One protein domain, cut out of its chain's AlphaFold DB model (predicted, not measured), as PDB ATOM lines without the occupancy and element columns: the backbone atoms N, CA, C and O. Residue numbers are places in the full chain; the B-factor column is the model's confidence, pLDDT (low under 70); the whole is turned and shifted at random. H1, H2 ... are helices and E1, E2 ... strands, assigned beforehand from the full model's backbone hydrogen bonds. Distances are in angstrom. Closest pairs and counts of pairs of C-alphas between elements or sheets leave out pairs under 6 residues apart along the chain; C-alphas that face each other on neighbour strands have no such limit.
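Overview. This is residues 233 to 446 of the 452 residues of the protein "Amidase_6 domain-containing protein" of Oscillibacter valericigenes (strain DSM 18026 / NBRC 101213 / Sjm18-20) (UniProt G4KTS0). With little regular structure, this compact, rounded body is loops and one strongly twisted, branched antiparallel sheet, H2 and H4 packed on one face. Of 214 printed residues, 85 are in five named helices and six named strands, mixed. The radius of gyration of the C-alphas is 15.4 A, the spans 43 by 34 by 32 A.

Arrangement. E1, residues 233 to 235, and E6, 435 to 445, are antiparallel neighbours; N 234 and O 443, 2.7 A apart, are within hydrogen-bond range. H1, 238 to 248, and H2, 272 to 287, form a hairpin, closest C-alphas Ala 241 and Gly 285, 4.2 A. H3, 290 to 295, is not on the sheet; H4, 337 to 346, is.

Along the chain. C-alpha 233 is at (-4.609, -48.166, 18.125). E2 holds 353 to 360; E3, 371 to 374, E4, 388 to 395, and E5, 407 to 410, form an antiparallel meander. H5 holds 423 to 426; E6 ends at C-alpha 445 (-1.473, -43.951, 22.244).

Size, cuts and confidence. The printed part has no cut; 18 residues have pLDDT under 70.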
ATOM      1  N   LYS A 233      -5.464 -47.459  19.089       78.69
ATOM      2  CA  LYS A 233      -4.609 -48.166  18.125       78.69
ATOM      3  C   LYS A 233      -4.354 -47.265  16.912       78.69
ATOM      4  O   LYS A 233      -5.289 -46.805  16.263       78.69
ATOM      5  N   TRP A 234      -3.090 -46.996  16.611       77.56
ATOM      6  CA  TRP A 234      -2.629 -46.309  15.407       77.56
ATOM      7  C   TRP A 234      -2.068 -47.349  14.443       77.56
ATOM      8  O   TRP A 234      -1.028 -47.950  14.716       77.56
ATOM      9  N   SER A 235      -2.740 -47.567  13.312       78.38
ATOM     10  CA  SER A 235      -2.245 -48.481  12.278       78.38
ATOM     11  C   SER A 235      -0.905 -48.000  11.726       78.38
ATOM     12  O   SER A 235      -0.734 -46.810  11.443       78.38
ATOM     13  N   TYR A 236       0.029 -48.929  11.551       82.00
ATOM     14  CA  TYR A 236       1.341 -48.644  10.988       82.00
ATOM     15  C   TYR A 236       1.277 -48.648   9.457       82.00
ATOM     16  O   TYR A 236       0.918 -49.653   8.851       82.00
ATOM     17  N   ASN A 237       1.610 -47.522   8.823       85.06
ATOM     18  CA  ASN A 237       1.614 -47.401   7.368       85.06
ATOM     19  C   ASN A 237       3.025 -47.649   6.817       85.06
ATOM     20  O   ASN A 237       3.896 -46.773   6.847       85.06
ATOM     21  N   THR A 238       3.233 -48.849   6.283       79.62
ATOM     22  CA  THR A 238       4.513 -49.285   5.713       79.62
ATOM     23  C   THR A 238       4.911 -48.467   4.486       79.62
ATOM     24  O   THR A 238       6.088 -48.163   4.323       79.62
ATOM     25  N   THR A 239       3.955 -48.012   3.673       78.06
ATOM     26  CA  THR A 239       4.230 -47.177   2.489       78.06
ATOM     27  C   THR A 239       4.823 -45.827   2.880       78.06
ATOM     28  O   THR A 239       5.819 -45.391   2.306       78.06
ATOM     29  N   VAL A 240       4.261 -45.164   3.894       83.25
ATOM     30  CA  VAL A 240       4.804 -43.895   4.405       83.25
ATOM     31  C   VAL A 240       6.185 -44.105   5.014       83.25
ATOM     32  O   VAL A 240       7.086 -43.307   4.757       83.25
ATOM     33  N   ALA A 241       6.382 -45.193   5.759       89.75
ATOM     34  CA  ALA A 241       7.682 -45.537   6.322       89.75
ATOM     35  C   ALA A 241       8.745 -45.782   5.230       89.75
ATOM     36  O   ALA A 241       9.860 -45.268   5.326       89.75
ATOM     37  N   VAL A 242       8.392 -46.493   4.152       83.69
ATOM     38  CA  VAL A 242       9.265 -46.723   2.987       83.69
ATOM     39  C   VAL A 242       9.545 -45.427   2.234       83.69
ATOM     40  O   VAL A 242      10.693 -45.169   1.882       83.69
ATOM     41  N   ASN A 243       8.548 -44.570   2.017       84.44
ATOM     42  CA  ASN A 243       8.768 -43.280   1.362       84.44
ATOM     43  C   ASN A 243       9.660 -42.355   2.195       84.44
ATOM     44  O   ASN A 243      10.530 -41.683   1.639       84.44
ATOM     45  N   TYR A 244       9.525 -42.382   3.522       95.81
ATOM     46  CA  TYR A 244      10.455 -41.700   4.414       95.81
ATOM     47  C   TYR A 244      11.874 -42.275   4.273       95.81
ATOM     48  O   TYR A 244      12.839 -41.523   4.123       95.81
ATOM     49  N   ALA A 245      12.018 -43.603   4.225       92.31
ATOM     50  CA  ALA A 245      13.307 -44.242   3.978       92.31
ATOM     51  C   ALA A 245      13.917 -43.808   2.630       92.31
ATOM     52  O   ALA A 245      15.086 -43.434   2.584       92.31
ATOM     53  N   LYS A 246      13.129 -43.769   1.546       89.38
ATOM     54  CA  LYS A 246      13.554 -43.293   0.214       89.38
ATOM     55  C   LYS A 246      14.025 -41.845   0.217       89.38
ATOM     56  O   LYS A 246      14.956 -41.513  -0.510       89.38
ATOM     57  N   GLN A 247      13.400 -40.995   1.023       91.25
ATOM     58  CA  GLN A 247      13.770 -39.590   1.118       91.25
ATOM     59  C   GLN A 247      15.099 -39.388   1.856       91.25
ATOM     60  O   GLN A 247      15.870 -38.509   1.480       91.25
ATOM     61  N   TYR A 248      15.376 -40.198   2.883       89.88
ATOM     62  CA  TYR A 248      16.484 -39.951   3.811       89.88
ATOM     63  C   TYR A 248      17.596 -41.015   3.803       89.88
ATOM     64  O   TYR A 248      18.558 -40.862   4.550       89.88
ATOM     65  N   TYR A 249      17.537 -42.084   2.995       83.44
ATOM     66  CA  TYR A 249      18.536 -43.175   3.042       83.44
ATOM     67  C   TYR A 249      19.980 -42.705   2.800       83.44
ATOM     68  O   TYR A 249      20.907 -43.276   3.367       83.44
ATOM     69  N   ASN A 250      20.174 -41.667   1.980       77.75
ATOM     70  CA  ASN A 250      21.484 -41.137   1.593       77.75
ATOM     71  C   ASN A 250      21.927 -39.925   2.425       77.75
ATOM     72  O   ASN A 250      22.890 -39.253   2.038       77.75
ATOM     73  N   ALA A 251      21.238 -39.627   3.534       79.50
ATOM     74  CA  ALA A 251      21.628 -38.535   4.415       79.50
ATOM     75  C   ALA A 251      23.076 -38.697   4.893       79.50
ATOM     76  O   ALA A 251      23.566 -39.811   5.088       79.50
ATOM     77  N   LYS A 252      23.763 -37.574   5.101       76.25
ATOM     78  CA  LYS A 252      25.163 -37.514   5.535       76.25
ATOM     79  C   LYS A 252      25.308 -36.547   6.700       76.25
ATOM     80  O   LYS A 252      24.468 -35.681   6.913       76.25
ATOM     81  N   ALA A 253      26.437 -36.624   7.401       76.06
ATOM     82  CA  ALA A 253      26.765 -35.708   8.495       76.06
ATOM     83  C   ALA A 253      26.674 -34.214   8.118       76.06
ATOM     84  O   ALA A 253      26.426 -33.376   8.977       76.06
ATOM     85  N   ASN A 254      26.873 -33.879   6.842       72.38
ATOM     86  CA  ASN A 254      26.849 -32.513   6.324       72.38
ATOM     87  C   ASN A 254      25.529 -32.115   5.636       72.38
ATOM     88  O   ASN A 254      25.460 -31.017   5.087       72.38
ATOM     89  N   GLY A 255      24.495 -32.964   5.645       79.12
ATOM     90  CA  GLY A 255      23.178 -32.599   5.123       79.12
ATOM     91  C   GLY A 255      22.324 -33.772   4.642       79.12
ATOM     92  O   GLY A 255      22.773 -34.915   4.559       79.12
ATOM     93  N   GLY A 256      21.067 -33.467   4.314       81.06
ATOM     94  CA  GLY A 256      20.105 -34.436   3.779       81.06
ATOM     95  C   GLY A 256      19.416 -35.312   4.825       81.06
ATOM     96  O   GLY A 256      18.750 -36.260   4.441       81.06
ATOM     97  N   TYR A 257      19.569 -35.025   6.124       81.88
ATOM     98  CA  TYR A 257      18.827 -35.670   7.216       81.88
ATOM     99  C   TYR A 257      17.655 -34.794   7.676       81.88
ATOM    100  O   TYR A 257      17.670 -33.576   7.486       81.88
ATOM    101  N   ASN A 258      16.665 -35.401   8.331       87.31
ATOM    102  CA  ASN A 258      15.626 -34.658   9.036       87.31
ATOM    103  C   ASN A 258      16.247 -33.907  10.227       87.31
ATOM    104  O   ASN A 258      16.852 -34.521  11.107       87.31
ATOM    105  N   SER A 259      16.095 -32.583  10.267       86.69
ATOM    106  CA  SER A 259      16.716 -31.717  11.276       86.69
ATOM    107  C   SER A 259      16.275 -32.008  12.715       86.69
ATOM    108  O   SER A 259      17.034 -31.707  13.636       86.69
ATOM    109  N   LEU A 260      15.110 -32.635  12.926       89.19
ATOM    110  CA  LEU A 260      14.672 -33.099  14.249       89.19
ATOM    111  C   LEU A 260      15.529 -34.235  14.807       89.19
ATOM    112  O   LEU A 260      15.611 -34.411  16.023       89.19
ATOM    113  N   PHE A 261      16.145 -35.016  13.922       90.06
ATOM    114  CA  PHE A 261      16.859 -36.240  14.249       90.06
ATOM    115  C   PHE A 261      18.229 -36.207  13.568       90.06
ATOM    116  O   PHE A 261      18.437 -36.868  12.543       90.06
ATOM    117  N   PRO A 262      19.163 -35.399  14.099       82.56
ATOM    118  CA  PRO A 262      20.424 -35.128  13.435       82.56
ATOM    119  C   PRO A 262      21.224 -36.404  13.183       82.56
ATOM    120  O   PRO A 262      21.112 -37.399  13.906       82.56
ATOM    121  N   PHE A 263      22.056 -36.357  12.144       79.25
ATOM    122  CA  PHE A 263      22.945 -37.457  11.806       79.25
ATOM    123  C   PHE A 263      23.914 -37.730  12.967       79.25
ATOM    124  O   PHE A 263      24.683 -36.859  13.382       79.25
ATOM    125  N   CYS A 264      23.911 -38.958  13.481       75.19
ATOM    126  CA  CYS A 264      24.776 -39.359  14.585       75.19
ATOM    127  C   CYS A 264      26.170 -39.726  14.052       75.19
ATOM    128  O   CYS A 264      26.365 -40.811  13.515       75.19
ATOM    129  N   THR A 265      27.159 -38.850  14.227       64.19
ATOM    130  CA  THR A 265      28.553 -39.070  13.782       64.19
ATOM    131  C   THR A 265      29.421 -39.850  14.776       64.19
ATOM    132  O   THR A 265      30.590 -40.111  14.498       64.19
ATOM    133  N   GLY A 266      28.874 -40.205  15.943       54.81
ATOM    134  CA  GLY A 266      29.619 -40.864  17.016       54.81
ATOM    135  C   GLY A 266      30.053 -42.289  16.662       54.81
ATOM    136  O   GLY A 266      29.246 -43.092  16.201       54.81
ATOM    137  N   THR A 267      31.315 -42.603  16.950       44.84
ATOM    138  CA  THR A 267      31.994 -43.899  16.765       44.84
ATOM    139  C   THR A 267      31.605 -44.954  17.807       44.84
ATOM    140  O   THR A 267      32.441 -45.769  18.195       44.84
ATOM    141  N   ASP A 268      30.365 -44.953  18.299       46.34
ATOM    142  CA  ASP A 268      29.928 -46.072  19.130       46.34
ATOM    143  C   ASP A 268      29.664 -47.272  18.229       46.34
ATOM    144  O   ASP A 268      28.923 -47.196  17.248       46.34
ATOM    145  N   VAL A 269      30.276 -48.388  18.611       47.69
ATOM    146  CA  VAL A 269      30.357 -49.690  17.931       47.69
ATOM    147  C   VAL A 269      28.980 -50.372  17.745       47.69
ATOM    148  O   VAL A 269      28.915 -51.555  17.461       47.69
ATOM    149  N   TYR A 270      27.866 -49.647  17.924       49.81
ATOM    150  CA  TYR A 270      26.500 -50.173  18.052       49.81
ATOM    151  C   TYR A 270      25.457 -49.487  17.155       49.81
ATOM    152  O   TYR A 270      24.286 -49.394  17.535       49.81
ATOM    153  N   GLY A 271      25.854 -48.966  15.990       54.50
ATOM    154  CA  GLY A 271      24.863 -48.626  14.965       54.50
ATOM    155  C   GLY A 271      23.993 -47.411  15.306       54.50
ATOM    156  O   GLY A 271      22.800 -47.363  14.997       54.50
ATOM    157  N   LYS A 272      24.580 -46.395  15.951       72.69
ATOM    158  CA  LYS A 272      23.828 -45.239  16.465       72.69
ATOM    159  C   LYS A 272      23.004 -44.537  15.382       72.69
ATOM    160  O   LYS A 272      21.828 -44.241  15.572       72.69
ATOM    161  N   ASN A 273      23.604 -44.293  14.219       83.69
ATOM    162  CA  ASN A 273      22.901 -43.622  13.131       83.69
ATOM    163  C   ASN A 273      21.973 -44.550  12.338       83.69
ATOM    164  O   ASN A 273      20.887 -44.133  11.942       83.69
ATOM    165  N   CYS A 274      22.359 -45.811  12.134       87.31
ATOM    166  CA  CYS A 274      21.520 -46.744  11.391       87.31
ATOM    167  C   CYS A 274      20.227 -47.065  12.158       87.31
ATOM    168  O   CYS A 274      19.158 -47.103  11.553       87.31
ATOM    169  N   GLN A 275      20.287 -47.184  13.492       91.88
ATOM    170  CA  GLN A 275      19.085 -47.324  14.313       91.88
ATOM    171  C   GLN A 275      18.309 -46.009  14.430       91.88
ATOM    172  O   GLN A 275      17.087 -46.049  14.329       91.88
ATOM    173  N   ASN A 276      18.982 -44.858  14.577       92.44
ATOM    174  CA  ASN A 276      18.314 -43.549  14.533       92.44
ATOM    175  C   ASN A 276      17.453 -43.421  13.266       92.44
ATOM    176  O   ASN A 276      16.273 -43.094  13.340       92.44
ATOM    177  N   PHE A 277      18.021 -43.749  12.106       93.06
ATOM    178  CA  PHE A 277      17.307 -43.753  10.835       93.06
ATOM    179  C   PHE A 277      16.157 -44.767  10.797       93.06
ATOM    180  O   PHE A 277      15.046 -44.414  10.404       93.06
ATOM    181  N   ALA A 278      16.385 -46.007  11.237       96.06
ATOM    182  CA  ALA A 278      15.333 -47.020  11.278       96.06
ATOM    183  C   ALA A 278      14.158 -46.590  12.180       96.06
ATOM    184  O   ALA A 278      13.000 -46.736  11.796       96.06
ATOM    185  N   SER A 279      14.435 -45.986  13.341       97.19
ATOM    186  CA  SER A 279      13.401 -45.423  14.215       97.19
ATOM    187  C   SER A 279      12.660 -44.252  13.576       97.19
ATOM    188  O   SER A 279      11.445 -44.185  13.721       97.19
ATOM    189  N   GLN A 280      13.327 -43.391  12.806       97.06
ATOM    190  CA  GLN A 280      12.635 -42.347  12.040       97.06
ATOM    191  C   GLN A 280      11.669 -42.924  10.995       97.06
ATOM    192  O   GLN A 280      10.564 -42.408  10.842       97.06
ATOM    193  N   CYS A 281      12.043 -44.013  10.314       97.94
ATOM    194  CA  CYS A 281      11.158 -44.686   9.356       97.94
ATOM    195  C   CYS A 281       9.908 -45.239  10.059       97.94
ATOM    196  O   CYS A 281       8.786 -44.993   9.614       97.94
ATOM    197  N   VAL A 282      10.085 -45.904  11.210       98.38
ATOM    198  CA  VAL A 282       8.968 -46.393  12.038       98.38
ATOM    199  C   VAL A 282       8.095 -45.233  12.531       98.38
ATOM    200  O   VAL A 282       6.868 -45.303  12.483       98.38
ATOM    201  N   TRP A 283       8.716 -44.136  12.960       97.81
ATOM    202  CA  TRP A 283       8.031 -42.935  13.434       97.81
ATOM    203  C   TRP A 283       7.166 -42.313  12.334       97.81
ATOM    204  O   TRP A 283       5.985 -42.050  12.562       97.81
ATOM    205  N   ALA A 284       7.691 -42.192  11.115       97.00
ATOM    206  CA  ALA A 284       6.927 -41.716   9.968       97.00
ATOM    207  C   ALA A 284       5.769 -42.662   9.612       97.00
ATOM    208  O   ALA A 284       4.655 -42.205   9.350       97.00
ATOM    209  N   GLY A 285       5.990 -43.979   9.656       90.94
ATOM    210  CA  GLY A 285       4.935 -44.961   9.403       90.94
ATOM    211  C   GLY A 285       3.798 -44.924  10.424       90.94
ATOM    212  O   GLY A 285       2.642 -45.118  10.053       90.94
ATOM    213  N   LEU A 286       4.086 -44.622  11.693       90.25
ATOM    214  CA  LEU A 286       3.061 -44.450  12.733       90.25
ATOM    215  C   LEU A 286       2.294 -43.127  12.596       90.25
ATOM    216  O   LEU A 286       1.099 -43.083  12.891       90.25
ATOM    217  N   ILE A 287       2.944 -42.069  12.098       87.75
ATOM    218  CA  ILE A 287       2.258 -40.835  11.679       87.75
ATOM    219  C   ILE A 287       1.328 -41.117  10.494       87.75
ATOM    220  O   ILE A 287       0.252 -40.528  10.409       87.75
ATOM    221  N   ALA A 288       1.719 -42.035   9.604       79.38
ATOM    222  CA  ALA A 288       0.968 -42.459   8.420       79.38
ATOM    223  C   ALA A 288       0.624 -41.330   7.433       79.38
ATOM    224  O   ALA A 288      -0.242 -41.487   6.575       79.38
ATOM    225  N   ASN A 289       1.343 -40.212   7.516       86.12
ATOM    226  CA  ASN A 289       1.281 -39.093   6.589       86.12
ATOM    227  C   ASN A 289       2.701 -38.533   6.422       86.12
ATOM    228  O   ASN A 289       3.281 -38.001   7.368       86.12
ATOM    229  N   LEU A 290       3.272 -38.674   5.221       87.56
ATOM    230  CA  LEU A 290       4.658 -38.283   4.946       87.56
ATOM    231  C   LEU A 290       4.873 -36.769   5.066       87.56
ATOM    232  O   LEU A 290       5.896 -36.333   5.590       87.56
ATOM    233  N   THR A 291       3.908 -35.966   4.612       86.75
ATOM    234  CA  THR A 291       3.970 -34.503   4.711       86.75
ATOM    235  C   THR A 291       3.964 -34.066   6.169       86.75
ATOM    236  O   THR A 291       4.808 -33.268   6.567       86.75
ATOM    237  N   ALA A 292       3.079 -34.641   6.987       86.38
ATOM    238  CA  ALA A 292       3.045 -34.363   8.418       86.38
ATOM    239  C   ALA A 292       4.339 -34.814   9.113       86.38
ATOM    240  O   ALA A 292       4.911 -34.052   9.884       86.38
ATOM    241  N   ALA A 293       4.853 -36.007   8.790       91.88
ATOM    242  CA  ALA A 293       6.119 -36.507   9.327       91.88
ATOM    243  C   ALA A 293       7.297 -35.569   9.000       91.88
ATOM    244  O   ALA A 293       8.118 -35.274   9.866       91.88
ATOM    245  N   ASN A 294       7.359 -35.043   7.777       91.19
ATOM    246  CA  ASN A 294       8.377 -34.071   7.375       91.19
ATOM    247  C   ASN A 294       8.165 -32.672   7.976       91.19
ATOM    248  O   ASN A 294       9.131 -31.937   8.155       91.19
ATOM    249  N   GLY A 295       6.918 -32.296   8.263       88.88
ATOM    250  CA  GLY A 295       6.547 -30.986   8.801       88.88
ATOM    251  C   GLY A 295       6.596 -30.876  10.326       88.88
ATOM    252  O   GLY A 295       6.377 -29.791  10.863       88.88
ATOM    253  N   MET A 296       6.863 -31.971  11.039       89.81
ATOM    254  CA  MET A 296       6.981 -31.953  12.495       89.81
ATOM    255  C   MET A 296       8.101 -31.027  12.962       89.81
ATOM    256  O   MET A 296       9.168 -30.930  12.357       89.81
ATOM    257  N   THR A 297       7.872 -30.390  14.106       88.06
ATOM    258  CA  THR A 297       8.796 -29.416  14.702       88.06
ATOM    259  C   THR A 297       9.336 -29.848  16.064       88.06
ATOM    260  O   THR A 297      10.144 -29.135  16.657       88.06
ATOM    261  N   SER A 298       8.927 -31.017  16.567       90.25
ATOM    262  CA  SER A 298       9.367 -31.537  17.861       90.25
ATOM    263  C   SER A 298       9.644 -33.035  17.811       90.25
ATOM    264  O   SER A 298       8.777 -33.829  17.448       90.25
ATOM    265  N   SER A 299      10.836 -33.429  18.263       89.62
ATOM    266  CA  SER A 299      11.247 -34.829  18.416       89.62
ATOM    267  C   SER A 299      10.576 -35.542  19.596       89.62
ATOM    268  O   SER A 299      10.705 -36.757  19.732       89.62
ATOM    269  N   THR A 300       9.852 -34.808  20.449       92.25
ATOM    270  CA  THR A 300       9.117 -35.352  21.602       92.25
ATOM    271  C   THR A 300       7.610 -35.438  21.363       92.25
ATOM    272  O   THR A 300       6.881 -35.872  22.256       92.25
ATOM    273  N   ALA A 301       7.121 -34.985  20.205       88.88
ATOM    274  CA  ALA A 301       5.722 -35.133  19.829       88.88
ATOM    275  C   ALA A 301       5.396 -36.600  19.505       88.88
ATOM    276  O   ALA A 301       6.270 -37.364  19.082       88.88
ATOM    277  N   LEU A 302       4.127 -36.987  19.679       86.25
ATOM    278  CA  LEU A 302       3.653 -38.301  19.241       86.25
ATOM    279  C   LEU A 302       4.045 -38.528  17.769       86.25
ATOM    280  O   LEU A 302       3.935 -37.592  16.973       86.25
ATOM    281  N   PRO A 303       4.481 -39.738  17.385       94.31
ATOM    282  CA  PRO A 303       4.415 -40.999  18.136       94.31
ATOM    283  C   PRO A 303       5.545 -41.254  19.159       94.31
ATOM    284  O   PRO A 303       5.614 -42.359  19.704       94.31
ATOM    285  N   ALA A 304       6.422 -40.283  19.441       95.19
ATOM    286  CA  ALA A 304       7.476 -40.450  20.441       95.19
ATOM    287  C   ALA A 304       6.907 -40.611  21.863       95.19
ATOM    288  O   ALA A 304       5.937 -39.959  22.257       95.19
ATOM    289  N   VAL A 305       7.563 -41.454  22.658       96.06
ATOM    290  CA  VAL A 305       7.205 -41.741  24.049       96.06
ATOM    291  C   VAL A 305       8.325 -41.253  24.956       96.06
ATOM    292  O   VAL A 305       9.393 -41.864  25.043       96.06
ATOM    293  N   THR A 306       8.099 -40.119  25.616       94.25
ATOM    294  CA  THR A 306       9.053 -39.550  26.575       94.25
ATOM    295  C   THR A 306       8.976 -40.269  27.927       94.25
ATOM    296  O   THR A 306       7.968 -40.923  28.213       94.25
ATOM    297  N   PRO A 307       9.993 -40.137  28.800       92.62
ATOM    298  CA  PRO A 307       9.918 -40.658  30.163       92.62
ATOM    299  C   PRO A 307       8.682 -40.182  30.929       92.62
ATOM    300  O   PRO A 307       8.062 -40.969  31.633       92.62
ATOM    301  N   GLU A 308       8.277 -38.924  30.762       91.19
ATOM    302  CA  GLU A 308       7.110 -38.348  31.439       91.19
ATOM    303  C   GLU A 308       5.812 -39.037  30.998       91.19
ATOM    304  O   GLU A 308       4.972 -39.362  31.832       91.19
ATOM    305  N   ARG A 309       5.678 -39.322  29.698       89.31
ATOM    306  CA  ARG A 309       4.533 -40.050  29.127       89.31
ATOM    307  C   ARG A 309       4.530 -41.527  29.525       89.31
ATOM    308  O   ARG A 309       3.473 -42.108  29.735       89.31
ATOM    309  N   ALA A 310       5.710 -42.122  29.664       87.94
ATOM    310  CA  ALA A 310       5.880 -43.520  30.044       87.94
ATOM    311  C   ALA A 310       5.729 -43.782  31.559       87.94
ATOM    312  O   ALA A 310       5.769 -44.934  31.986       87.94
ATOM    313  N   GLY A 311       5.569 -42.736  32.381       87.75
ATOM    314  CA  GLY A 311       5.463 -42.856  33.841       87.75
ATOM    315  C   GLY A 311       6.807 -42.902  34.582       87.75
ATOM    316  O   GLY A 311       6.845 -43.262  35.756       87.75
ATOM    317  N   GLY A 312       7.908 -42.529  33.925       91.44
ATOM    318  CA  GLY A 312       9.239 -42.378  34.513       91.44
ATOM    319  C   GLY A 312      10.360 -43.025  33.695       91.44
ATOM    320  O   GLY A 312      10.130 -43.792  32.765       91.44
ATOM    321  N   SER A 313      11.610 -42.745  34.072       90.81
ATOM    322  CA  SER A 313      12.832 -43.202  33.378       90.81
ATOM    323  C   SER A 313      13.097 -44.715  33.448       90.81
ATOM    324  O   SER A 313      13.973 -45.219  32.743       90.81
ATOM    325  N   SER A 314      12.347 -45.452  34.270       91.62
ATOM    326  CA  SER A 314      12.405 -46.915  34.362       91.62
ATOM    327  C   SER A 314      11.437 -47.639  33.430       91.62
ATOM    328  O   SER A 314      11.457 -48.867  33.373       91.62
ATOM    329  N   ALA A 315      10.584 -46.910  32.712       90.94
ATOM    330  CA  ALA A 315       9.576 -47.502  31.848       90.94
ATOM    331  C   ALA A 315      10.191 -48.135  30.593       90.94
ATOM    332  O   ALA A 315      11.071 -47.561  29.950       90.94
ATOM    333  N   VAL A 316       9.723 -49.327  30.223       89.12
ATOM    334  CA  VAL A 316      10.290 -50.124  29.116       89.12
ATOM    335  C   VAL A 316       9.959 -49.570  27.728       89.12
ATOM    336  O   VAL A 316      10.661 -49.871  26.772       89.12
ATOM    337  N   ASN A 317       8.914 -48.746  27.621       92.25
ATOM    338  CA  ASN A 317       8.357 -48.214  26.376       92.25
ATOM    339  C   ASN A 317       8.860 -46.801  26.019       92.25
ATOM    340  O   ASN A 317       8.294 -46.159  25.139       92.25
ATOM    341  N   ILE A 318       9.910 -46.292  26.679       95.62
ATOM    342  CA  ILE A 318      10.517 -45.008  26.294       95.62
ATOM    343  C   ILE A 318      11.121 -45.146  24.891       95.62
ATOM    344  O   ILE A 318      12.096 -45.872  24.680       95.62
ATOM    345  N   TRP A 319      10.557 -44.393  23.951       96.69
ATOM    346  CA  TRP A 319      10.966 -44.327  22.554       96.69
ATOM    347  C   TRP A 319      10.944 -42.880  22.081       96.69
ATOM    348  O   TRP A 319       9.969 -42.385  21.520       96.69
ATOM    349  N   CYS A 320      12.019 -42.166  22.374       94.94
ATOM    350  CA  CYS A 320      12.163 -40.762  22.032       94.94
ATOM    351  C   CYS A 320      13.641 -40.465  21.801       94.94
ATOM    352  O   CYS A 320      14.504 -41.028  22.488       94.94
ATOM    353  N   TYR A 321      13.929 -39.614  20.817       92.56
ATOM    354  CA  TYR A 321      15.294 -39.246  20.474       92.56
ATOM    355  C   TYR A 321      16.033 -38.709  21.707       92.56
ATOM    356  O   TYR A 321      15.554 -37.812  22.402       92.56
ATOM    357  N   ASP A 322      17.200 -39.292  21.976       89.56
ATOM    358  CA  ASP A 322      18.080 -38.938  23.094       89.56
ATOM    359  C   ASP A 322      17.469 -39.092  24.498       89.56
ATOM    360  O   ASP A 322      17.879 -38.443  25.461       89.56
ATOM    361  N   LYS A 323      16.486 -39.989  24.637       92.31
ATOM    362  CA  LYS A 323      15.941 -40.413  25.933       92.31
ATOM    363  C   LYS A 323      16.275 -41.876  26.197       92.31
ATOM    364  O   LYS A 323      15.987 -42.752  25.383       92.31
ATOM    365  N   THR A 324      16.893 -42.142  27.341       90.50
ATOM    366  CA  THR A 324      17.281 -43.487  27.786       90.50
ATOM    367  C   THR A 324      16.272 -44.059  28.771       90.50
ATOM    368  O   THR A 324      15.640 -43.308  29.515       90.50
ATOM    369  N   SER A 325      16.193 -45.388  28.846       90.44
ATOM    370  CA  SER A 325      15.394 -46.088  29.851       90.44
ATOM    371  C   SER A 325      16.211 -47.129  30.604       90.44
ATOM    372  O   SER A 325      16.880 -47.963  29.992       90.44
ATOM    373  N   SER A 326      16.124 -47.134  31.936       89.56
ATOM    374  CA  SER A 326      16.709 -48.209  32.749       89.56
ATOM    375  C   SER A 326      15.954 -49.537  32.599       89.56
ATOM    376  O   SER A 326      16.562 -50.591  32.781       89.56
ATOM    377  N   GLY A 327      14.692 -49.504  32.152       83.62
ATOM    378  CA  GLY A 327      13.887 -50.686  31.820       83.62
ATOM    379  C   GLY A 327      14.410 -51.483  30.618       83.62
ATOM    380  O   GLY A 327      14.111 -52.665  30.500       83.62
ATOM    381  N   VAL A 328      15.247 -50.872  29.770       84.06
ATOM    382  CA  VAL A 328      15.961 -51.531  28.656       84.06
ATOM    383  C   VAL A 328      17.484 -51.390  28.791       84.06
ATOM    384  O   VAL A 328      18.216 -51.103  27.839       84.06
ATOM    385  N   SER A 329      17.984 -51.594  30.014       81.62
ATOM    386  CA  SER A 329      19.417 -51.580  30.359       81.62
ATOM    387  C   SER A 329      20.121 -50.228  30.167       81.62
ATOM    388  O   SER A 329      21.301 -50.188  29.826       81.62
ATOM    389  N   GLY A 330      19.413 -49.114  30.357       78.94
ATOM    390  CA  GLY A 330      19.977 -47.761  30.267       78.94
ATOM    391  C   GLY A 330      20.223 -47.277  28.838       78.94
ATOM    392  O   GLY A 330      20.878 -46.257  28.640       78.94
ATOM    393  N   LYS A 331      19.722 -47.993  27.828       83.38
ATOM    394  CA  LYS A 331      19.918 -47.655  26.414       83.38
ATOM    395  C   LYS A 331      18.859 -46.660  25.942       83.38
ATOM    396  O   LYS A 331      17.748 -46.613  26.469       83.38
ATOM    397  N   CYS A 332      19.195 -45.878  24.919       90.12
ATOM    398  CA  CYS A 332      18.215 -45.082  24.184       90.12
ATOM    399  C   CYS A 332      17.611 -45.949  23.078       90.12
ATOM    400  O   CYS A 332      18.275 -46.226  22.078       90.12
ATOM    401  N   SER A 333      16.356 -46.370  23.244       92.50
ATOM    402  CA  SER A 333      15.659 -47.223  22.272       92.50
ATOM    403  C   SER A 333      15.514 -46.579  20.894       92.50
ATOM    404  O   SER A 333      15.265 -47.278  19.926       92.50
ATOM    405  N   TRP A 334      15.682 -45.261  20.779       94.25
ATOM    406  CA  TRP A 334      15.620 -44.564  19.498       94.25
ATOM    407  C   TRP A 334      16.849 -44.805  18.609       94.25
ATOM    408  O   TRP A 334      16.725 -44.922  17.398       94.25
ATOM    409  N   TYR A 335      18.051 -44.868  19.185       90.06
ATOM    410  CA  TYR A 335      19.293 -44.995  18.409       90.06
ATOM    411  C   TYR A 335      20.173 -46.174  18.827       90.06
ATOM    412  O   TYR A 335      21.291 -46.301  18.349       90.06
ATOM    413  N   SER A 336      19.714 -47.049  19.721       89.81
ATOM    414  CA  SER A 336      20.422 -48.279  20.084       89.81
ATOM    415  C   SER A 336      19.691 -49.487  19.521       89.81
ATOM    416  O   SER A 336      18.554 -49.728  19.920       89.81
ATOM    417  N   SER A 337      20.335 -50.280  18.656       90.50
ATOM    418  CA  SER A 337      19.728 -51.499  18.089       90.50
ATOM    419  C   SER A 337      19.214 -52.437  19.180       90.50
ATOM    420  O   SER A 337      18.068 -52.874  19.144       90.50
ATOM    421  N   ARG A 338      20.018 -52.645  20.229       89.62
ATOM    422  CA  ARG A 338      19.637 -53.451  21.399       89.62
ATOM    423  C   ARG A 338      18.495 -52.824  22.194       89.62
ATOM    424  O   ARG A 338      17.624 -53.541  22.663       89.62
ATOM    425  N   GLY A 339      18.514 -51.500  22.373       91.06
ATOM    426  CA  GLY A 339      17.446 -50.786  23.079       91.06
ATOM    427  C   GLY A 339      16.110 -50.890  22.343       91.06
ATOM    428  O   GLY A 339      15.106 -51.249  22.949       91.06
ATOM    429  N   PHE A 340      16.113 -50.653  21.029       95.00
ATOM    430  CA  PHE A 340      14.929 -50.756  20.179       95.00
ATOM    431  C   PHE A 340      14.367 -52.179  20.159       95.00
ATOM    432  O   PHE A 340      13.184 -52.382  20.415       95.00
ATOM    433  N   ALA A 341      15.223 -53.170  19.902       91.44
ATOM    434  CA  ALA A 341      14.840 -54.575  19.846       91.44
ATOM    435  C   ALA A 341      14.216 -55.064  21.162       91.44
ATOM    436  O   ALA A 341      13.183 -55.743  21.145       91.44
ATOM    437  N   GLU A 342      14.808 -54.691  22.300       87.88
ATOM    438  CA  GLU A 342      14.297 -55.058  23.621       87.88
ATOM    439  C   GLU A 342      12.979 -54.346  23.944       87.88
ATOM    440  O   GLU A 342      12.038 -54.982  24.414       87.88
ATOM    441  N   MET A 343      12.867 -53.056  23.620       94.12
ATOM    442  CA  MET A 343      11.619 -52.304  23.751       94.12
ATOM    443  C   MET A 343      10.494 -52.936  22.922       94.12
ATOM    444  O   MET A 343       9.407 -53.156  23.447       94.12
ATOM    445  N   MET A 344      10.746 -53.290  21.658       90.81
ATOM    446  CA  MET A 344       9.749 -53.945  20.801       90.81
ATOM    447  C   MET A 344       9.330 -55.312  21.351       90.81
ATOM    448  O   MET A 344       8.140 -55.618  21.379       90.81
ATOM    449  N   ARG A 345      10.274 -56.108  21.871       85.56
ATOM    450  CA  ARG A 345       9.988 -57.391  22.541       85.56
ATOM    451  C   ARG A 345       9.104 -57.211  23.783       85.56
ATOM    452  O   ARG A 345       8.229 -58.031  24.080       85.56
ATOM    453  N   LEU A 346       9.342 -56.139  24.535       81.50
ATOM    454  CA  LEU A 346       8.606 -55.808  25.753       81.50
ATOM    455  C   LEU A 346       7.314 -55.024  25.498       81.50
ATOM    456  O   LEU A 346       6.502 -54.931  26.418       81.50
ATOM    457  N   SER A 347       7.089 -54.535  24.275       80.75
ATOM    458  CA  SER A 347       5.926 -53.718  23.919       80.75
ATOM    459  C   SER A 347       4.607 -54.390  24.310       80.75
ATOM    460  O   SER A 347       4.473 -55.621  24.308       80.75
ATOM    461  N   SER A 348       3.624 -53.593  24.715       76.81
ATOM    462  CA  SER A 348       2.316 -54.082  25.146       76.81
ATOM    463  C   SER A 348       1.209 -53.223  24.560       76.81
ATOM    464  O   SER A 348       1.417 -52.055  24.251       76.81
ATOM    465  N   THR A 349       0.006 -53.783  24.481       75.19
ATOM    466  CA  THR A 349      -1.187 -53.024  24.089       75.19
ATOM    467  C   THR A 349      -1.599 -51.996  25.147       75.19
ATOM    468  O   THR A 349      -2.367 -51.083  24.865       75.19
ATOM    469  N   THR A 350      -1.096 -52.138  26.378       76.50
ATOM    470  CA  THR A 350      -1.464 -51.346  27.563       76.50
ATOM    471  C   THR A 350      -0.542 -50.164  27.847       76.50
ATOM    472  O   THR A 350      -0.781 -49.430  28.803       76.50
ATOM    473  N   THR A 351       0.512 -49.979  27.054       84.44
ATOM    474  CA  THR A 351       1.475 -48.882  27.207       84.44
ATOM    475  C   THR A 351       1.599 -48.114  25.901       84.44
ATOM    476  O   THR A 351       1.350 -48.661  24.829       84.44
ATOM    477  N   GLU A 352       1.939 -46.827  25.984       88.38
ATOM    478  CA  GLU A 352       2.078 -46.023  24.774       88.38
ATOM    479  C   GLU A 352       3.336 -46.386  23.983       88.38
ATOM    480  O   GLU A 352       4.385 -46.631  24.582       88.38
ATOM    481  N   GLY A 353       3.257 -46.336  22.654       91.50
ATOM    482  CA  GLY A 353       4.400 -46.522  21.763       91.50
ATOM    483  C   GLY A 353       4.169 -47.526  20.637       91.50
ATOM    484  O   GLY A 353       3.060 -48.044  20.475       91.50
ATOM    485  N   PRO A 354       5.218 -47.796  19.837       93.19
ATOM    486  CA  PRO A 354       5.189 -48.834  18.817       93.19
ATOM    487  C   PRO A 354       4.942 -50.201  19.460       93.19
ATOM    488  O   PRO A 354       5.511 -50.536  20.501       93.19
ATOM    489  N   PHE A 355       4.116 -51.002  18.800       84.19
ATOM    490  CA  PHE A 355       3.743 -52.340  19.223       84.19
ATOM    491  C   PHE A 355       4.111 -53.378  18.167       84.19
ATOM    492  O   PHE A 355       3.926 -53.177  16.964       84.19
ATOM    493  N   GLY A 356       4.615 -54.509  18.646       80.88
ATOM    494  CA  GLY A 356       4.985 -55.648  17.828       80.88
ATOM    495  C   GLY A 356       5.852 -56.615  18.622       80.88
ATOM    496  O   GLY A 356       5.611 -56.849  19.806       80.88
ATOM    497  N   ASN A 357       6.864 -57.191  17.980       80.50
ATOM    498  CA  ASN A 357       7.764 -58.127  18.645       80.50
ATOM    499  C   ASN A 357       9.134 -58.173  17.966       80.50
ATOM    500  O   ASN A 357       9.264 -57.829  16.792       80.50
ATOM    501  N   THR A 358      10.141 -58.650  18.694       83.38
ATOM    502  CA  THR A 358      11.457 -58.955  18.127       83.38
ATOM    503  C   THR A 358      11.711 -60.455  18.125       83.38
ATOM    504  O   THR A 358      11.661 -61.109  19.168       83.38
ATOM    505  N   HIS A 359      12.048 -60.980  16.951       81.44
ATOM    506  CA  HIS A 359      12.439 -62.362  16.712       81.44
ATOM    507  C   HIS A 359      13.941 -62.418  16.448       81.44
ATOM    508  O   HIS A 359      14.448 -61.696  15.594       81.44
ATOM    509  N   TYR A 360      14.661 -63.260  17.181       82.94
ATOM    510  CA  TYR A 360      16.115 -63.369  17.081       82.94
ATOM    511  C   TYR A 360      16.526 -64.623  16.311       82.94
ATOM    512  O   TYR A 360      15.872 -65.662  16.414       82.94
ATOM    513  N   GLY A 361      17.640 -64.539  15.586       79.69
ATOM    514  CA  GLY A 361      18.284 -65.700  14.984       79.69
ATOM    515  C   GLY A 361      17.631 -66.212  13.701       79.69
ATOM    516  O   GLY A 361      17.847 -67.373  13.359       79.69
ATOM    517  N   ASN A 362      16.822 -65.396  13.019       82.12
ATOM    518  CA  ASN A 362      16.275 -65.676  11.689       82.12
ATOM    519  C   ASN A 362      15.660 -64.413  11.052       82.12
ATOM    520  O   ASN A 362      15.422 -63.402  11.720       82.12
ATOM    521  N   LEU A 363      15.357 -64.517   9.755       81.00
ATOM    522  CA  LEU A 363      14.675 -63.495   8.952       81.00
ATOM    523  C   LEU A 363      13.239 -63.875   8.576       81.00
ATOM    524  O   LEU A 363      12.583 -63.146   7.837       81.00
ATOM    525  N   ASN A 364      12.721 -64.980   9.113       73.44
ATOM    526  CA  ASN A 364      11.431 -65.545   8.731       73.44
ATOM    527  C   ASN A 364      10.303 -64.507   8.840       73.44
ATOM    528  O   ASN A 364       9.455 -64.408   7.962       73.44
ATOM    529  N   TYR A 365      10.329 -63.692   9.893       73.94
ATOM    530  CA  TYR A 365       9.299 -62.695  10.188       73.94
ATOM    531  C   TYR A 365       9.552 -61.329   9.536       73.94
ATOM    532  O   TYR A 365       8.788 -60.389   9.755       73.94
ATOM    533  N   ALA A 366      10.636 -61.174   8.772       78.69
ATOM    534  CA  ALA A 366      10.961 -59.908   8.134       78.69
ATOM    535  C   ALA A 366       9.926 -59.581   7.057       78.69
ATOM    536  O   ALA A 366       9.640 -60.393   6.180       78.69
ATOM    537  N   ALA A 367       9.372 -58.376   7.112       78.94
ATOM    538  CA  ALA A 367       8.409 -57.860   6.155       78.94
ATOM    539  C   ALA A 367       8.716 -56.393   5.869       78.94
ATOM    540  O   ALA A 367       9.466 -55.758   6.612       78.94
ATOM    541  N   VAL A 368       8.147 -55.857   4.791       83.31
ATOM    542  CA  VAL A 368       8.247 -54.426   4.488       83.31
ATOM    543  C   VAL A 368       7.757 -53.625   5.691       83.31
ATOM    544  O   VAL A 368       6.698 -53.906   6.244       83.31
ATOM    545  N   GLY A 369       8.544 -52.642   6.116       82.50
ATOM    546  CA  GLY A 369       8.252 -51.860   7.312       82.50
ATOM    547  C   GLY A 369       8.866 -52.392   8.608       82.50
ATOM    548  O   GLY A 369       8.862 -51.659   9.599       82.50
ATOM    549  N   SER A 370       9.412 -53.612   8.616       92.06
ATOM    550  CA  SER A 370      10.166 -54.147   9.752       92.06
ATOM    551  C   SER A 370      11.541 -53.489   9.872       92.06
ATOM    552  O   SER A 370      12.136 -53.029   8.895       92.06
ATOM    553  N   VAL A 371      12.087 -53.512  11.087       97.56
ATOM    554  CA  VAL A 371      13.502 -53.217  11.331       97.56
ATOM    555  C   VAL A 371      14.216 -54.541  11.528       97.56
ATOM    556  O   VAL A 371      13.862 -55.298  12.427       97.56
ATOM    557  N   ILE A 372      15.219 -54.827  10.706       96.38
ATOM    558  CA  ILE A 372      16.109 -55.963  10.935       96.38
ATOM    559  C   ILE A 372      17.415 -55.474  11.550       96.38
ATOM    560  O   ILE A 372      17.906 -54.387  11.233       96.38
ATOM    561  N   HIS A 373      17.997 -56.290  12.415       94.19
ATOM    562  CA  HIS A 373      19.296 -56.028  13.017       94.19
ATOM    563  C   HIS A 373      20.264 -57.134  12.665       94.19
ATOM    564  O   HIS A 373      19.851 -58.266  12.438       94.19
ATOM    565  N   ILE A 374      21.545 -56.802  12.647       89.25
ATOM    566  CA  ILE A 374      22.640 -57.749  12.448       89.25
ATOM    567  C   ILE A 374      23.614 -57.640  13.620       89.25
ATOM    568  O   ILE A 374      23.736 -56.585  14.247       89.25
ATOM    569  N   ASP A 375      24.257 -58.761  13.931       86.69
ATOM    570  CA  ASP A 375      25.475 -58.818  14.732       86.69
ATOM    571  C   ASP A 375      26.677 -58.894  13.786       86.69
ATOM    572  O   ASP A 375      26.974 -59.961  13.232       86.69
ATOM    573  N   TRP A 376      27.366 -57.771  13.575       83.38
ATOM    574  CA  TRP A 376      28.562 -57.756  12.732       83.38
ATOM    575  C   TRP A 376      29.711 -58.576  13.330       83.38
ATOM    576  O   TRP A 376      30.550 -59.072  12.576       83.38
ATOM    577  N   GLY A 377      29.720 -58.795  14.650       75.12
ATOM    578  CA  GLY A 377      30.647 -59.704  15.332       75.12
ATOM    579  C   GLY A 377      30.497 -61.171  14.913       75.12
ATOM    580  O   GLY A 377      31.411 -61.969  15.135       75.12
ATOM    581  N   GLY A 378      29.394 -61.512  14.241       70.62
ATOM    582  CA  GLY A 378      29.108 -62.840  13.717       70.62
ATOM    583  C   GLY A 378      28.505 -63.784  14.760       70.62
ATOM    584  O   GLY A 378      28.649 -63.623  15.966       70.62
ATOM    585  N   GLY A 379      27.824 -64.825  14.277       78.81
ATOM    586  CA  GLY A 379      27.114 -65.785  15.126       78.81
ATOM    587  C   GLY A 379      25.599 -65.657  15.007       78.81
ATOM    588  O   GLY A 379      25.090 -65.240  13.965       78.81
ATOM    589  N   THR A 380      24.882 -66.103  16.041       88.88
ATOM    590  CA  THR A 380      23.419 -66.008  16.103       88.88
ATOM    591  C   THR A 380      23.026 -64.701  16.784       88.88
ATOM    592  O   THR A 380      23.430 -64.459  17.923       88.88
ATOM    593  N   ALA A 381      22.229 -63.869  16.115       86.88
ATOM    594  CA  ALA A 381      21.724 -62.630  16.694       86.88
ATOM    595  C   ALA A 381      20.884 -62.903  17.949       86.88
ATOM    596  O   ALA A 381      20.136 -63.875  18.029       86.88
ATOM    597  N   SER A 382      21.000 -62.018  18.928       83.06
ATOM    598  CA  SER A 382      20.359 -62.076  20.237       83.06
ATOM    599  C   SER A 382      20.207 -60.663  20.811       83.06
ATOM    600  O   SER A 382      20.772 -59.695  20.298       83.06
ATOM    601  N   ALA A 383      19.485 -60.531  21.924       82.12
ATOM    602  CA  ALA A 383      19.252 -59.240  22.578       82.12
ATOM    603  C   ALA A 383      20.541 -58.518  23.034       82.12
ATOM    604  O   ALA A 383      20.530 -57.314  23.315       82.12
ATOM    605  N   THR A 384      21.661 -59.237  23.144       83.12
ATOM    606  CA  THR A 384      22.900 -58.725  23.741       83.12
ATOM    607  C   THR A 384      24.026 -58.484  22.750       83.12
ATOM    608  O   THR A 384      24.992 -57.837  23.150       83.12
ATOM    609  N   ASN A 385      23.932 -58.942  21.498       83.94
ATOM    610  CA  ASN A 385      25.022 -58.821  20.521       83.94
ATOM    611  C   ASN A 385      24.704 -57.915  19.327       83.94
ATOM    612  O   ASN A 385      25.616 -57.212  18.914       83.94
ATOM    613  N   ILE A 386      23.448 -57.798  18.876       88.38
ATOM    614  CA  ILE A 386      23.094 -56.949  17.720       88.38
ATOM    615  C   ILE A 386      23.625 -55.513  17.841       88.38
ATOM    616  O   ILE A 386      23.572 -54.902  18.918       88.38
ATOM    617  N   ASP A 387      24.143 -54.978  16.744       84.06
ATOM    618  CA  ASP A 387      24.910 -53.729  16.735       84.06
ATOM    619  C   ASP A 387      24.690 -52.864  15.489       84.06
ATOM    620  O   ASP A 387      25.221 -51.761  15.408       84.06
ATOM    621  N   HIS A 388      23.849 -53.301  14.553       88.81
ATOM    622  CA  HIS A 388      23.472 -52.510  13.389       88.81
ATOM    623  C   HIS A 388      22.019 -52.754  13.000       88.81
ATOM    624  O   HIS A 388      21.471 -53.821  13.262       88.81
ATOM    625  N   ALA A 389      21.381 -51.754  12.393       92.62
ATOM    626  CA  ALA A 389      19.962 -51.762  12.049       92.62
ATOM    627  C   ALA A 389      19.747 -51.391  10.583       92.62
ATOM    628  O   ALA A 389      20.409 -50.504  10.044       92.62
ATOM    629  N   MET A 390      18.778 -52.039   9.957       94.25
ATOM    630  CA  MET A 390      18.360 -51.800   8.583       94.25
ATOM    631  C   MET A 390      16.834 -51.802   8.537       94.25
ATOM    632  O   MET A 390      16.177 -52.572   9.238       94.25
ATOM    633  N   PHE A 391      16.263 -50.935   7.714       96.81
ATOM    634  CA  PHE A 391      14.826 -50.856   7.506       96.81
ATOM    635  C   PHE A 391      14.448 -51.638   6.248       96.81
ATOM    636  O   PHE A 391      15.044 -51.408   5.197       96.81
ATOM    637  N   VAL A 392      13.489 -52.559   6.340       95.25
ATOM    638  CA  VAL A 392      13.067 -53.384   5.199       95.25
ATOM    639  C   VAL A 392      12.143 -52.574   4.299       95.25
ATOM    640  O   VAL A 392      11.059 -52.160   4.715       95.25
ATOM    641  N   THR A 393      12.572 -52.356   3.061       84.19
ATOM    642  CA  THR A 393      11.862 -51.534   2.073       84.19
ATOM    643  C   THR A 393      11.179 -52.343   0.986       84.19
ATOM    644  O   THR A 393      10.250 -51.841   0.360       84.19
ATOM    645  N   ASP A 394      11.611 -53.584   0.784       74.06
ATOM    646  CA  ASP A 394      11.003 -54.534  -0.142       74.06
ATOM    647  C   ASP A 394      11.260 -55.961   0.359       74.06
ATOM    648  O   ASP A 394      12.291 -56.236   0.987       74.06
ATOM    649  N   ALA A 395      10.323 -56.865   0.102       72.31
ATOM    650  CA  ALA A 395      10.422 -58.257   0.507       72.31
ATOM    651  C   ALA A 395       9.711 -59.160  -0.503       72.31
ATOM    652  O   ALA A 395       8.534 -58.975  -0.800       72.31
ATOM    653  N   THR A 396      10.415 -60.184  -0.970       62.56
ATOM    654  CA  THR A 396       9.853 -61.274  -1.772       62.56
ATOM    655  C   THR A 396       9.659 -62.524  -0.914       62.56
ATOM    656  O   THR A 396      10.068 -62.577   0.249       62.56
ATOM    657  N   GLY A 397       9.014 -63.548  -1.469       56.25
ATOM    658  CA  GLY A 397       8.783 -64.812  -0.768       56.25
ATOM    659  C   GLY A 397       7.835 -64.705   0.434       56.25
ATOM    660  O   GLY A 397       7.385 -63.624   0.830       56.25
ATOM    661  N   THR A 398       7.526 -65.859   1.018       62.34
ATOM    662  CA  THR A 398       6.507 -66.002   2.066       62.34
ATOM    663  C   THR A 398       7.068 -65.680   3.451       62.34
ATOM    664  O   THR A 398       8.148 -66.150   3.824       62.34
ATOM    665  N   VAL A 399       6.323 -64.902   4.247       55.00
ATOM    666  CA  VAL A 399       6.605 -64.725   5.684       55.00
ATOM    667  C   VAL A 399       6.680 -66.105   6.346       55.00
ATOM    668  O   VAL A 399       5.905 -66.999   6.038       55.00
ATOM    669  N   GLY A 400       7.642 -66.309   7.236       53.09
ATOM    670  CA  GLY A 400       7.959 -67.609   7.824       53.09
ATOM    671  C   GLY A 400       9.128 -68.322   7.139       53.09
ATOM    672  O   GLY A 400       9.750 -69.177   7.760       53.09
ATOM    673  N   GLN A 401       9.461 -67.951   5.897       65.19
ATOM    674  CA  GLN A 401      10.484 -68.623   5.078       65.19
ATOM    675  C   GLN A 401      11.501 -67.662   4.450       65.19
ATOM    676  O   GLN A 401      12.349 -68.076   3.661       65.19
ATOM    677  N   ARG A 402      11.410 -66.367   4.768       76.06
ATOM    678  CA  ARG A 402      12.293 -65.349   4.201       76.06
ATOM    679  C   ARG A 402      13.724 -65.494   4.700       76.06
ATOM    680  O   ARG A 402      13.981 -65.689   5.885       76.06
ATOM    681  N   THR A 403      14.637 -65.311   3.759       80.31
ATOM    682  CA  THR A 403      16.088 -65.364   3.936       80.31
ATOM    683  C   THR A 403      16.722 -64.041   3.509       80.31
ATOM    684  O   THR A 403      16.053 -63.156   2.966       80.31
ATOM    685  N   VAL A 404      18.040 -63.916   3.662       77.88
ATOM    686  CA  VAL A 404      18.823 -62.767   3.169       77.88
ATOM    687  C   VAL A 404      18.615 -62.449   1.685       77.88
ATOM    688  O   VAL A 404      18.784 -61.305   1.272       77.88
ATOM    689  N   SER A 405      18.247 -63.441   0.871       76.81
ATOM    690  CA  SER A 405      18.016 -63.256  -0.569       76.81
ATOM    691  C   SER A 405      16.678 -62.587  -0.893       76.81
ATOM    692  O   SER A 405      16.505 -62.058  -1.988       76.81
ATOM    693  N   ASN A 406      15.743 -62.583   0.057       82.75
ATOM    694  CA  ASN A 406      14.383 -62.112  -0.163       82.75
ATOM    695  C   ASN A 406      14.186 -60.629   0.143       82.75
ATOM    696  O   ASN A 406      13.145 -60.079  -0.202       82.75
ATOM    697  N   LEU A 407      15.136 -59.984   0.818       78.38
ATOM    698  CA  LEU A 407      14.924 -58.668   1.413       78.38
ATOM    699  C   LEU A 407      15.744 -57.590   0.706       78.38
ATOM    700  O   LEU A 407      16.938 -57.767   0.442       78.38
ATOM    701  N   LYS A 408      15.121 -56.431   0.486       83.19
ATOM    702  CA  LYS A 408      15.828 -55.176   0.218       83.19
ATOM    703  C   LYS A 408      15.651 -54.231   1.394       83.19
ATOM    704  O   LYS A 408      14.616 -54.219   2.064       83.19
ATOM    705  N   ILE A 409      16.693 -53.455   1.647       89.44
ATOM    706  CA  ILE A 409      16.787 -52.594   2.811       89.44
ATOM    707  C   ILE A 409      17.210 -51.178   2.448       89.44
ATOM    708  O   ILE A 409      17.862 -50.928   1.433       89.44
ATOM    709  N   ALA A 410      16.889 -50.264   3.354       85.06
ATOM    710  CA  ALA A 410      17.534 -48.975   3.488       85.06
ATOM    711  C   ALA A 410      18.287 -48.935   4.823       85.06
ATOM    712  O   ALA A 410      17.769 -49.340   5.867       85.06
ATOM    713  N   ALA A 411      19.500 -48.398   4.809       83.06
ATOM    714  CA  ALA A 411      20.246 -48.096   6.018       83.06
ATOM    715  C   ALA A 411      21.009 -46.794   5.825       83.06
ATOM    716  O   ALA A 411      21.647 -46.579   4.800       83.06
ATOM    717  N   ASN A 412      20.979 -45.929   6.833       76.94
ATOM    718  CA  ASN A 412      21.716 -44.674   6.798       76.94
ATOM    719  C   ASN A 412      23.144 -44.899   7.321       76.94
ATOM    720  O   ASN A 412      23.490 -44.589   8.463       76.94
ATOM    721  N   SER A 413      23.941 -45.570   6.489       65.81
ATOM    722  CA  SER A 413      25.308 -46.020   6.767       65.81
ATOM    723  C   SER A 413      26.143 -45.990   5.483       65.81
ATOM    724  O   SER A 413      25.591 -46.059   4.388       65.81
ATOM    725  N   SER A 414      27.471 -45.907   5.601       53.25
ATOM    726  CA  SER A 414      28.383 -45.752   4.455       53.25
ATOM    727  C   SER A 414      28.327 -46.816   3.338       53.25
ATOM    728  O   SER A 414      28.728 -46.458   2.232       53.25
ATOM    729  N   PRO A 415      27.860 -48.073   3.532       52.03
ATOM    730  CA  PRO A 415      27.770 -49.043   2.438       52.03
ATOM    731  C   PRO A 415      26.475 -48.953   1.611       52.03
ATOM    732  O   PRO A 415      26.393 -49.592   0.567       52.03
ATOM    733  N   THR A 416      25.450 -48.211   2.048       61.53
ATOM    734  CA  THR A 416      24.155 -48.159   1.349       61.53
ATOM    735  C   THR A 416      24.089 -46.959   0.404       61.53
ATOM    736  O   THR A 416      24.194 -45.815   0.836       61.53
ATOM    737  N   ASN A 417      23.859 -47.205  -0.886       62.47
ATOM    738  CA  ASN A 417      23.660 -46.169  -1.909       62.47
ATOM    739  C   ASN A 417      22.248 -46.186  -2.525       62.47
ATOM    740  O   ASN A 417      21.989 -45.448  -3.473       62.47
ATOM    741  N   SER A 418      21.345 -47.005  -1.986       74.25
ATOM    742  CA  SER A 418      19.971 -47.153  -2.457       74.25
ATOM    743  C   SER A 418      19.025 -47.392  -1.284       74.25
ATOM    744  O   SER A 418      19.376 -48.075  -0.324       74.25
ATOM    745  N   ALA A 419      17.796 -46.888  -1.387       78.25
ATOM    746  CA  ALA A 419      16.720 -47.252  -0.469       78.25
ATOM    747  C   ALA A 419      16.228 -48.697  -0.665       78.25
ATOM    748  O   ALA A 419      15.424 -49.173   0.125       78.25
ATOM    749  N   TYR A 420      16.693 -49.388  -1.709       80.81
ATOM    750  CA  TYR A 420      16.328 -50.758  -2.070       80.81
ATOM    751  C   TYR A 420      17.580 -51.627  -2.249       80.81
ATOM    752  O   TYR A 420      17.688 -52.408  -3.194       80.81
ATOM    753  N   GLN A 421      18.561 -51.478  -1.363       79.50
ATOM    754  CA  GLN A 421      19.779 -52.278  -1.403       79.50
ATOM    755  C   GLN A 421      19.455 -53.737  -1.055       79.50
ATOM    756  O   GLN A 421      18.906 -54.008   0.010       79.50
ATOM    757  N   ALA A 422      19.824 -54.692  -1.912       78.94
ATOM    758  CA  ALA A 422      19.650 -56.114  -1.607       78.94
ATOM    759  C   ALA A 422      20.447 -56.503  -0.351       78.94
ATOM    760  O   ALA A 422      21.651 -56.224  -0.269       78.94
ATOM    761  N   LEU A 423      19.793 -57.170   0.605       82.69
ATOM    762  CA  LEU A 423      20.409 -57.549   1.878       82.69
ATOM    763  C   LEU A 423      21.575 -58.523   1.677       82.69
ATOM    764  O   LEU A 423      22.625 -58.349   2.287       82.69
ATOM    765  N   SER A 424      21.427 -59.481   0.761       78.31
ATOM    766  CA  SER A 424      22.482 -60.429   0.373       78.31
ATOM    767  C   SER A 424      23.772 -59.752  -0.106       78.31
ATOM    768  O   SER A 424      24.866 -60.265   0.127       78.31
ATOM    769  N   SER A 425      23.660 -58.588  -0.752       74.75
ATOM    770  CA  SER A 425      24.812 -57.790  -1.180       74.75
ATOM    771  C   SER A 425      25.344 -56.901  -0.059       74.75
ATOM    772  O   SER A 425      26.554 -56.717   0.036       74.75
ATOM    773  N   TYR A 426      24.464 -56.342   0.770       76.44
ATOM    774  CA  TYR A 426      24.840 -55.432   1.850       76.44
ATOM    775  C   TYR A 426      25.555 -56.146   3.003       76.44
ATOM    776  O   TYR A 426      26.541 -55.646   3.535       76.44
ATOM    777  N   ALA A 427      25.068 -57.330   3.365       81.12
ATOM    778  CA  ALA A 427      25.594 -58.171   4.431       81.12
ATOM    779  C   ALA A 427      26.188 -59.466   3.853       81.12
ATOM    780  O   ALA A 427      25.901 -60.572   4.314       81.12
ATOM    781  N   SER A 428      27.002 -59.325   2.803       79.56
ATOM    782  CA  SER A 428      27.646 -60.460   2.142       79.56
ATOM    783  C   SER A 428      28.451 -61.298   3.143       79.56
ATOM    784  O   SER A 428      29.218 -60.762   3.940       79.56
ATOM    785  N   GLY A 429      28.259 -62.619   3.114       76.56
ATOM    786  CA  GLY A 429      28.917 -63.558   4.030       76.56
ATOM    787  C   GLY A 429      28.175 -63.820   5.345       76.56
ATOM    788  O   GLY A 429      28.576 -64.719   6.083       76.56
ATOM    789  N   TYR A 430      27.077 -63.110   5.619       83.50
ATOM    790  CA  TYR A 430      26.215 -63.373   6.772       83.50
ATOM    791  C   TYR A 430      25.015 -64.234   6.371       83.50
ATOM    792  O   TYR A 430      24.472 -64.129   5.273       83.50
ATOM    793  N   VAL A 431      24.613 -65.114   7.284       84.19
ATOM    794  CA  VAL A 431      23.493 -66.052   7.110       84.19
ATOM    795  C   VAL A 431      22.297 -65.602   7.942       84.19
ATOM    796  O   VAL A 431      22.465 -64.835   8.884       84.19
ATOM    797  N   ASP A 432      21.103 -66.126   7.665       84.81
ATOM    798  CA  ASP A 432      19.847 -65.688   8.301       84.81
ATOM    799  C   ASP A 432      19.899 -65.663   9.837       84.81
ATOM    800  O   ASP A 432      19.340 -64.765  10.466       84.81
ATOM    801  N   LYS A 433      20.625 -66.603  10.464       87.12
ATOM    802  CA  LYS A 433      20.786 -66.634  11.928       87.12
ATOM    803  C   LYS A 433      21.530 -65.430  12.505       87.12
ATOM    804  O   LYS A 433      21.405 -65.155  13.693       87.12
ATOM    805  N   SER A 434      22.305 -64.718  11.696       89.00
ATOM    806  CA  SER A 434      23.029 -63.512  12.107       89.00
ATOM    807  C   SER A 434      22.130 -62.289  12.223       89.00
ATOM    808  O   SER A 434      22.611 -61.229  12.620       89.00
ATOM    809  N   PHE A 435      20.838 -62.440  11.925       93.31
ATOM    810  CA  PHE A 435      19.873 -61.359  11.966       93.31
ATOM    811  C   PHE A 435      18.796 -61.566  13.028       93.31
ATOM    812  O   PHE A 435      18.442 -62.687  13.409       93.31
ATOM    813  N   SER A 436      18.245 -60.449  13.485       90.12
ATOM    814  CA  SER A 436      16.967 -60.390  14.186       90.12
ATOM    815  C   SER A 436      15.996 -59.494  13.437       90.12
ATOM    816  O   SER A 436      16.403 -58.619  12.680       90.12
ATOM    817  N   THR A 437      14.708 -59.686  13.683       90.88
ATOM    818  CA  THR A 437      13.628 -58.906  13.084       90.88
ATOM    819  C   THR A 437      12.757 -58.318  14.180       90.88
ATOM    820  O   THR A 437      12.082 -59.060  14.891       90.88
ATOM    821  N   SER A 438      12.715 -56.995  14.283       92.50
ATOM    822  CA  SER A 438      11.650 -56.271  14.969       92.50
ATOM    823  C   SER A 438      10.510 -56.008  13.986       92.50
ATOM    824  O   SER A 438      10.645 -55.209  13.057       92.50
ATOM    825  N   VAL A 439       9.390 -56.694  14.193       82.75
ATOM    826  CA  VAL A 439       8.135 -56.489  13.463       82.75
ATOM    827  C   VAL A 439       7.362 -55.369  14.143       82.75
ATOM    828  O   VAL A 439       7.236 -55.362  15.368       82.75
ATOM    829  N   ILE A 440       6.856 -54.427  13.349       87.19
ATOM    830  CA  ILE A 440       6.015 -53.328  13.817       87.19
ATOM    831  C   ILE A 440       4.617 -53.585  13.268       87.19
ATOM    832  O   ILE A 440       4.417 -53.571  12.056       87.19
ATOM    833  N   SER A 441       3.657 -53.820  14.156       73.12
ATOM    834  CA  SER A 441       2.270 -54.092  13.771       73.12
ATOM    835  C   SER A 441       1.429 -52.815  13.787       73.12
ATOM    836  O   SER A 441       0.653 -52.547  12.877       73.12
ATOM    837  N   CYS A 442       1.571 -52.016  14.842       72.56
ATOM    838  CA  CYS A 442       0.828 -50.775  15.059       72.56
ATOM    839  C   CYS A 442       1.514 -49.957  16.165       72.56
ATOM    840  O   CYS A 442       2.645 -50.253  16.552       72.56
ATOM    841  N   GLY A 443       0.849 -48.931  16.688       79.31
ATOM    842  CA  GLY A 443       1.195 -48.322  17.970       79.31
ATOM    843  C   GLY A 443      -0.050 -48.059  18.809       79.31
ATOM    844  O   GLY A 443      -1.152 -47.988  18.274       79.31
ATOM    845  N   TYR A 444       0.116 -47.911  20.118       81.38
ATOM    846  CA  TYR A 444      -0.969 -47.554  21.036       81.38
ATOM    847  C   TYR A 444      -0.674 -46.205  21.675       81.38
ATOM    848  O   TYR A 444       0.458 -45.957  22.082       81.38
ATOM    849  N   TYR A 445      -1.668 -45.320  21.757       81.12
ATOM    850  CA  TYR A 445      -1.473 -43.951  22.244       81.12
ATOM    851  C   TYR A 445      -2.666 -43.441  23.046       81.12
ATOM    852  O   TYR A 445      -3.810 -43.816  22.796       81.12
ATOM    853  N   SER A 446      -2.424 -42.524  23.983       76.25
ATOM    854  CA  SER A 446      -3.489 -41.893  24.781       76.25
ATOM    855  C   SER A 446      -4.406 -40.976  23.965       76.25
ATOM    856  O   SER A 446      -5.364 -40.418  24.495       76.25
TER     857      SER A 446